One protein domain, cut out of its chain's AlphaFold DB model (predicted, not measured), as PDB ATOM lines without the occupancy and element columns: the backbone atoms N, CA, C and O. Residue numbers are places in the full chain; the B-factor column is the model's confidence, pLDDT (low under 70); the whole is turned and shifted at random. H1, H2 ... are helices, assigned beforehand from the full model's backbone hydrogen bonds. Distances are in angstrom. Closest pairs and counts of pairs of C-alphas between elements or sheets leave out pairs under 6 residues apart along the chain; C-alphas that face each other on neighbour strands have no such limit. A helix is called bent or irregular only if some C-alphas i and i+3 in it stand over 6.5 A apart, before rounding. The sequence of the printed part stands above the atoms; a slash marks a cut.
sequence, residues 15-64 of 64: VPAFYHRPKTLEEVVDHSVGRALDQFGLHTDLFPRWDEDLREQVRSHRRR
ATOM      1  N   VAL A  15      31.536  46.200 -13.443       95.38
ATOM      2  CA  VAL A  15      31.190  45.316 -14.562       95.38
ATOM      3  C   VAL A  15      30.288  44.192 -14.040       95.38
ATOM      4  O   VAL A  15      30.762  43.359 -13.266       95.38
ATOM      5  N   PRO A  16      29.009  44.126 -14.456       94.00
ATOM      6  CA  PRO A  16      28.075  43.115 -13.970       94.00
ATOM      7  C   PRO A  16      28.535  41.677 -14.242       94.00
ATOM      8  O   PRO A  16      28.875  41.305 -15.367       94.00
ATOM      9  N   ALA A  17      28.474  40.833 -13.217       92.62
ATOM     10  CA  ALA A  17      28.902  39.443 -13.291       92.62
ATOM     11  C   ALA A  17      27.775  38.494 -13.737       92.62
ATOM     12  O   ALA A  17      27.253  37.725 -12.947       92.62
ATOM     13  N   PHE A  18      27.386  38.462 -15.011       93.88
ATOM     14  CA  PHE A  18      26.199  37.693 -15.446       93.88
ATOM     15  C   PHE A  18      26.264  36.153 -15.312       93.88
ATOM     16  O   PHE A  18      25.254  35.484 -15.539       93.88
ATOM     17  N   TYR A  19      27.393  35.557 -14.908       91.31
ATOM     18  CA  TYR A  19      27.521  34.096 -14.782       91.31
ATOM     19  C   TYR A  19      26.576  33.479 -13.735       91.31
ATOM     20  O   TYR A  19      26.144  32.342 -13.905       91.31
ATOM     21  N   HIS A  20      26.207  34.234 -12.694       90.69
ATOM     22  CA  HIS A  20      25.230  33.819 -11.678       90.69
ATOM     23  C   HIS A  20      23.762  34.006 -12.082       90.69
ATOM     24  O   HIS A  20      22.865  33.682 -11.308       90.69
ATOM     25  N   ARG A  21      23.515  34.441 -13.329       92.50
ATOM     26  CA  ARG A  21      22.181  34.623 -13.926       92.50
ATOM     27  C   ARG A  21      21.235  35.454 -13.044       92.50
ATOM     28  O   ARG A  21      20.156  34.955 -12.712       92.50
ATOM     29  N   PRO A  22      21.618  36.695 -12.703       93.69
ATOM     30  CA  PRO A  22      20.800  37.533 -11.846       93.69
ATOM     31  C   PRO A  22      19.452  37.821 -12.522       93.69
ATOM     32  O   PRO A  22      19.377  37.948 -13.751       93.69
ATOM     33  N   LYS A  23      18.377  37.892 -11.739       95.25
ATOM     34  CA  LYS A  23      17.015  38.209 -12.197       95.25
ATOM     35  C   LYS A  23      16.624  39.650 -11.956       95.25
ATOM     36  O   LYS A  23      15.703  40.129 -12.616       95.25
ATOM     37  N   THR A  24      17.300  40.320 -11.034       95.69
ATOM     38  CA  THR A  24      17.001  41.696 -10.656       95.69
ATOM     39  C   THR A  24      18.245  42.568 -10.751       95.69
ATOM     40  O   THR A  24      19.372  42.079 -10.867       95.69
ATOM     41  N   LEU A  25      18.032  43.883 -10.743       96.19
ATOM     42  CA  LEU A  25      19.133  44.837 -10.691       96.19
ATOM     43  C   LEU A  25      19.821  44.785  -9.323       96.19
ATOM     44  O   LEU A  25      21.039  44.909  -9.250       96.19
ATOM     45  N   GLU A  26      19.051  44.553  -8.264       96.88
ATOM     46  CA  GLU A  26      19.539  44.394  -6.898       96.88
ATOM     47  C   GLU A  26      20.578  43.272  -6.820       96.88
ATOM     48  O   GLU A  26      21.673  43.517  -6.335       96.88
ATOM     49  N   GLU A  27      20.329  42.106  -7.428       95.19
ATOM     50  CA  GLU A  27      21.298  40.996  -7.444       95.19
ATOM     51  C   GLU A  27      22.618  41.358  -8.160       95.19
ATOM     52  O   GLU A  27      23.696  40.902  -7.778       95.19
ATOM     53  N   VAL A  28      22.566  42.218  -9.186       96.12
ATOM     54  CA  VAL A  28      23.772  42.736  -9.861       96.12
ATOM     55  C   VAL A  28      24.560  43.679  -8.944       96.12
ATOM     56  O   VAL A  28      25.798  43.642  -8.917       96.12
ATOM     57  N   VAL A  29      23.848  44.539  -8.215       96.31
ATOM     58  CA  VAL A  29      24.437  45.490  -7.266       96.31
ATOM     59  C   VAL A  29      25.039  44.744  -6.077       96.31
ATOM     60  O   VAL A  29      26.195  44.994  -5.746       96.31
ATOM     61  N   ASP A  30      24.313  43.784  -5.506       96.00
ATOM     62  CA  ASP A  30      24.727  42.964  -4.367       96.00
ATOM     63  C   ASP A  30      26.026  42.207  -4.653       96.00
ATOM     64  O   ASP A  30      26.948  42.214  -3.832       96.00
ATOM     65  N   HIS A  31      26.159  41.638  -5.857       95.25
ATOM     66  CA  HIS A  31      27.410  41.018  -6.298       95.25
ATOM     67  C   HIS A  31      28.571  42.017  -6.325       95.25
ATOM     68  O   HIS A  31      29.637  41.762  -5.762       95.25
ATOM     69  N   SER A  32      28.363  43.186  -6.933       95.62
ATOM     70  CA  SER A  32      29.408  44.207  -7.075       95.62
ATOM     71  C   SER A  32      29.846  44.772  -5.719       95.62
ATOM     72  O   SER A  32      31.043  44.920  -5.466       95.62
ATOM     73  N   VAL A  33      28.888  45.048  -4.829       95.75
ATOM     74  CA  VAL A  33      29.135  45.540  -3.466       95.75
ATOM     75  C   VAL A  33      29.843  44.482  -2.634       95.75
ATOM     76  O   VAL A  33      30.862  44.781  -2.015       95.75
ATOM     77  N   GLY A  34      29.364  43.238  -2.652       95.44
ATOM     78  CA  GLY A  34      29.996  42.151  -1.914       95.44
ATOM     79  C   GLY A  34      31.451  41.922  -2.345       95.44
ATOM     80  O   GLY A  34      32.335  41.804  -1.500       95.44
ATOM     81  N   ARG A  35      31.746  41.991  -3.650       94.69
ATOM     82  CA  ARG A  35      33.124  41.897  -4.166       94.69
ATOM     83  C   ARG A  35      34.007  43.091  -3.801       94.69
ATOM     84  O   ARG A  35      35.214  42.905  -3.644       94.69
ATOM     85  N   ALA A  36      33.437  44.285  -3.661       95.75
ATOM     86  CA  ALA A  36      34.159  45.445  -3.148       95.75
ATOM     87  C   ALA A  36      34.472  45.293  -1.647       95.75
ATOM     88  O   ALA A  36      35.592  45.572  -1.228       95.75
ATOM     89  N   LEU A  37      33.522  44.792  -0.852       96.38
ATOM     90  CA  LEU A  37      33.701  44.526   0.581       96.38
ATOM     91  C   LEU A  37      34.733  43.420   0.851       96.38
ATOM     92  O   LEU A  37      35.545  43.554   1.770       96.38
ATOM     93  N   ASP A  38      34.791  42.394  -0.003       95.38
ATOM     94  CA  ASP A  38      35.805  41.336   0.071       95.38
ATOM     95  C   ASP A  38      37.247  41.892   0.016       95.38
ATOM     96  O   ASP A  38      38.143  41.303   0.620       95.38
ATOM     97  N   GLN A  39      37.493  43.041  -0.638       95.19
ATOM     98  CA  GLN A  39      38.822  43.686  -0.659       95.19
ATOM     99  C   GLN A  39      39.279  44.175   0.723       95.19
ATOM    100  O   GLN A  39      40.475  44.320   0.961       95.19
ATOM    101  N   PHE A  40      38.337  44.405   1.639       96.50
ATOM    102  CA  PHE A  40      38.598  44.821   3.016       96.50
ATOM    103  C   PHE A  40      38.526  43.649   4.010       96.50
ATOM    104  O   PHE A  40      38.555  43.871   5.217       96.50
ATOM    105  N   GLY A  41      38.407  42.406   3.524       96.38
ATOM    106  CA  GLY A  41      38.212  41.224   4.372       96.38
ATOM    107  C   GLY A  41      36.817  41.137   5.002       96.38
ATOM    108  O   GLY A  41      36.620  40.391   5.958       96.38
ATOM    109  N   LEU A  42      35.847  41.899   4.483       96.56
ATOM    110  CA  LEU A  42      34.464  41.899   4.950       96.56
ATOM    111  C   LEU A  42      33.644  40.942   4.087       96.56
ATOM    112  O   LEU A  42      33.189  41.295   3.002       96.56
ATOM    113  N   HIS A  43      33.474  39.717   4.570       93.75
ATOM    114  CA  HIS A  43      32.717  38.690   3.862       93.75
ATOM    115  C   HIS A  43      31.221  38.815   4.158       93.75
ATOM    116  O   HIS A  43      30.820  38.876   5.320       93.75
ATOM    117  N   THR A  44      30.409  38.856   3.103       92.56
ATOM    118  CA  THR A  44      28.951  38.991   3.186       92.56
ATOM    119  C   THR A  44      28.248  37.885   2.407       92.56
ATOM    120  O   THR A  44      28.781  37.377   1.421       92.56
ATOM    121  N   ASP A  45      27.015  37.576   2.809       91.69
ATOM    122  CA  ASP A  45      26.148  36.593   2.143       91.69
ATOM    123  C   ASP A  45      25.201  37.260   1.119       91.69
ATOM    124  O   ASP A  45      24.081  36.809   0.898       91.69
ATOM    125  N   LEU A  46      25.630  38.379   0.515       90.50
ATOM    126  CA  LEU A  46      24.820  39.172  -0.428       90.50
ATOM    127  C   LEU A  46      24.689  38.519  -1.812       90.50
ATOM    128  O   LEU A  46      23.760  38.810  -2.557       90.50
ATOM    129  N   PHE A  47      25.633  37.659  -2.187       90.62
ATOM    130  CA  PHE A  47      25.679  37.027  -3.501       90.62
ATOM    131  C   PHE A  47      26.286  35.623  -3.385       90.62
ATOM    132  O   PHE A  47      27.100  35.375  -2.491       90.62
ATOM    133  N   PRO A  48      25.951  34.693  -4.294       90.31
ATOM    134  CA  PRO A  48      26.506  33.350  -4.264       90.31
ATOM    135  C   PRO A  48      27.989  33.403  -4.623       90.31
ATOM    136  O   PRO A  48      28.387  33.945  -5.665       90.31
ATOM    137  N   ARG A  49      28.832  32.787  -3.797       89.19
ATOM    138  CA  ARG A  49      30.233  32.591  -4.167       89.19
ATOM    139  C   ARG A  49      30.351  31.528  -5.248       89.19
ATOM    140  O   ARG A  49      29.447  30.728  -5.479       89.19
ATOM    141  N   TRP A  50      31.477  31.552  -5.954       87.88
ATOM    142  CA  TRP A  50      31.774  30.552  -6.971       87.88
ATOM    143  C   TRP A  50      32.000  29.191  -6.311       87.88
ATOM    144  O   TRP A  50      33.127  28.870  -5.947       87.88
ATOM    145  N   ASP A  51      30.927  28.423  -6.142       90.31
ATOM    146  CA  ASP A  51      30.955  27.045  -5.650       90.31
ATOM    147  C   ASP A  51      29.572  26.373  -5.820       90.31
ATOM    148  O   ASP A  51      28.828  26.679  -6.762       90.31
ATOM    149  N   GLU A  52      29.209  25.460  -4.922       85.00
ATOM    150  CA  GLU A  52      27.891  24.840  -4.833       85.00
ATOM    151  C   GLU A  52      26.759  25.866  -4.655       85.00
ATOM    152  O   GLU A  52      25.733  25.732  -5.325       85.00
ATOM    153  N   ASP A  53      26.965  26.950  -3.898       87.62
ATOM    154  CA  ASP A  53      25.970  28.022  -3.702       87.62
ATOM    155  C   ASP A  53      25.508  28.627  -5.039       87.62
ATOM    156  O   ASP A  53      24.316  28.820  -5.300       87.62
ATOM    157  N   LEU A  54      26.457  28.853  -5.955       89.94
ATOM    158  CA  LEU A  54      26.177  29.327  -7.309       89.94
ATOM    159  C   LEU A  54      25.339  28.317  -8.100       89.94
ATOM    160  O   LEU A  54      24.436  28.698  -8.853       89.94
ATOM    161  N   ARG A  55      25.624  27.019  -7.947       89.62
ATOM    162  CA  ARG A  55      24.870  25.956  -8.625       89.62
ATOM    163  C   ARG A  55      23.446  25.887  -8.091       89.62
ATOM    164  O   ARG A  55      22.514  25.744  -8.885       89.62
ATOM    165  N   GLU A  56      23.265  26.003  -6.781       89.31
ATOM    166  CA  GLU A  56      21.955  26.041  -6.136       89.31
ATOM    167  C   GLU A  56      21.127  27.232  -6.598       89.31
ATOM    168  O   GLU A  56      19.994  27.039  -7.051       89.31
ATOM    169  N   GLN A  57      21.712  28.429  -6.607       89.69
ATOM    170  CA  GLN A  57      21.046  29.621  -7.112       89.69
ATOM    171  C   GLN A  57      20.637  29.469  -8.579       89.69
ATOM    172  O   GLN A  57      19.497  29.742  -8.952       89.69
ATOM    173  N   VAL A  58      21.531  29.012  -9.454       88.31
ATOM    174  CA  VAL A  58      21.185  28.847 -10.873       88.31
ATOM    175  C   VAL A  58      20.085  27.792 -11.062       88.31
ATOM    176  O   VAL A  58      19.232  27.939 -11.944       88.31
ATOM    177  N   ARG A  59      20.066  26.734 -10.238       89.50
ATOM    178  CA  ARG A  59      18.997  25.721 -10.245       89.50
ATOM    179  C   ARG A  59      17.663  26.289  -9.760       89.50
ATOM    180  O   ARG A  59      16.647  25.997 -10.394       89.50
ATOM    181  N   SER A  60      17.646  27.090  -8.694       88.00
ATOM    182  CA  SER A  60      16.418  27.701  -8.160       88.00
ATOM    183  C   SER A  60      15.769  28.634  -9.189       88.00
ATOM    184  O   SER A  60      14.565  28.549  -9.431       88.00
ATOM    185  N   HIS A  61      16.584  29.403  -9.913       88.06
ATOM    186  CA  HIS A  61      16.159  30.276 -11.007       88.06
ATOM    187  C   HIS A  61      15.552  29.564 -12.217       88.06
ATOM    188  O   HIS A  61      14.881  30.208 -13.021       88.06
ATOM    189  N   ARG A  62      15.823  28.265 -12.391       81.81
ATOM    190  CA  ARG A  62      15.281  27.456 -13.494       81.81
ATOM    191  C   ARG A  62      13.956  26.779 -13.137       81.81
ATOM    192  O   ARG A  62      13.283  26.278 -14.029       81.81
ATOM    193  N   ARG A  63      13.627  26.696 -11.846       78.00
ATOM    194  CA  ARG A  63      12.409  26.046 -11.334       78.00
ATOM    195  C   ARG A  63      11.238  27.019 -11.132       78.00
ATOM    196  O   ARG A  63      10.173  26.562 -10.730       78.00
ATOM    197  N   ARG A  64      11.445  28.315 -11.376       60.31
ATOM    198  CA  ARG A  64      10.418  29.364 -11.352       60.31
ATOM    199  C   ARG A  64      10.030  29.779 -12.762       60.31
ATOM    200  O   ARG A  64      10.913  29.704 -13.646       60.31
TER     201      ARG A  64
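AT A GLANCE: This is residues 15 to 64 of the 64 residues of an uncharacterized protein of Actinocorallia herbida (UniProt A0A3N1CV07). What does one see first? Two helices, H1 and H2, run nearly in opposite directions, and between them lies chain with no named element: parts of the stretch before H1, residues 18 to 22, and of the link that folds back from H1, residues 43 to 49. Residues 36 to 41, of which 36 to 38 belong to H1, stick out. What are the make-up and size? The printed part has 50 residues with two named helices, H1 then H2, and no named strand; its class is all helix, though the helices hold 23 of the 50 residues. It is compact, with a radius of gyration of the C-alphas of 11.0 A, and elongated, spanning 35 by 22 by 14 A.

HOW THE PARTS SIT: How does the longest helix stand to the other one? H1, residues 25 to 38, and H2, residues 52 to 60, are apart, with no C-alpha of the one within 8 A of the other. What joins them? A long link of 13 residues, 39 to 51. Are the helix backbones complete? In H1 and H2 every O i to N i+4 pair is within hydrogen-bond range.

IN THESE COORDINATES: Where is H1? Its 14 residues run 20.2 A from C-alpha 25 at (19.133, 44.837, -10.691) to C-alpha 38 at (35.805, 41.336, 0.071). Where is H2? Its 9 residues run 12.3 A, ending with C-alpha 60 at (16.418, 27.701, -8.160). Is either helix bent? Neither is bent or irregular.

THE WHOLE: How far does it reach? The two C-alphas farthest apart are those of Phe 40 and Arg 63, at 35.3 A. Is it unbroken? The printed part has no cut and ends at residue 64, the chain's last residue. Where is confidence low? Residue 64 is under 70, and the mean pLDDT of the printed part is 91.7.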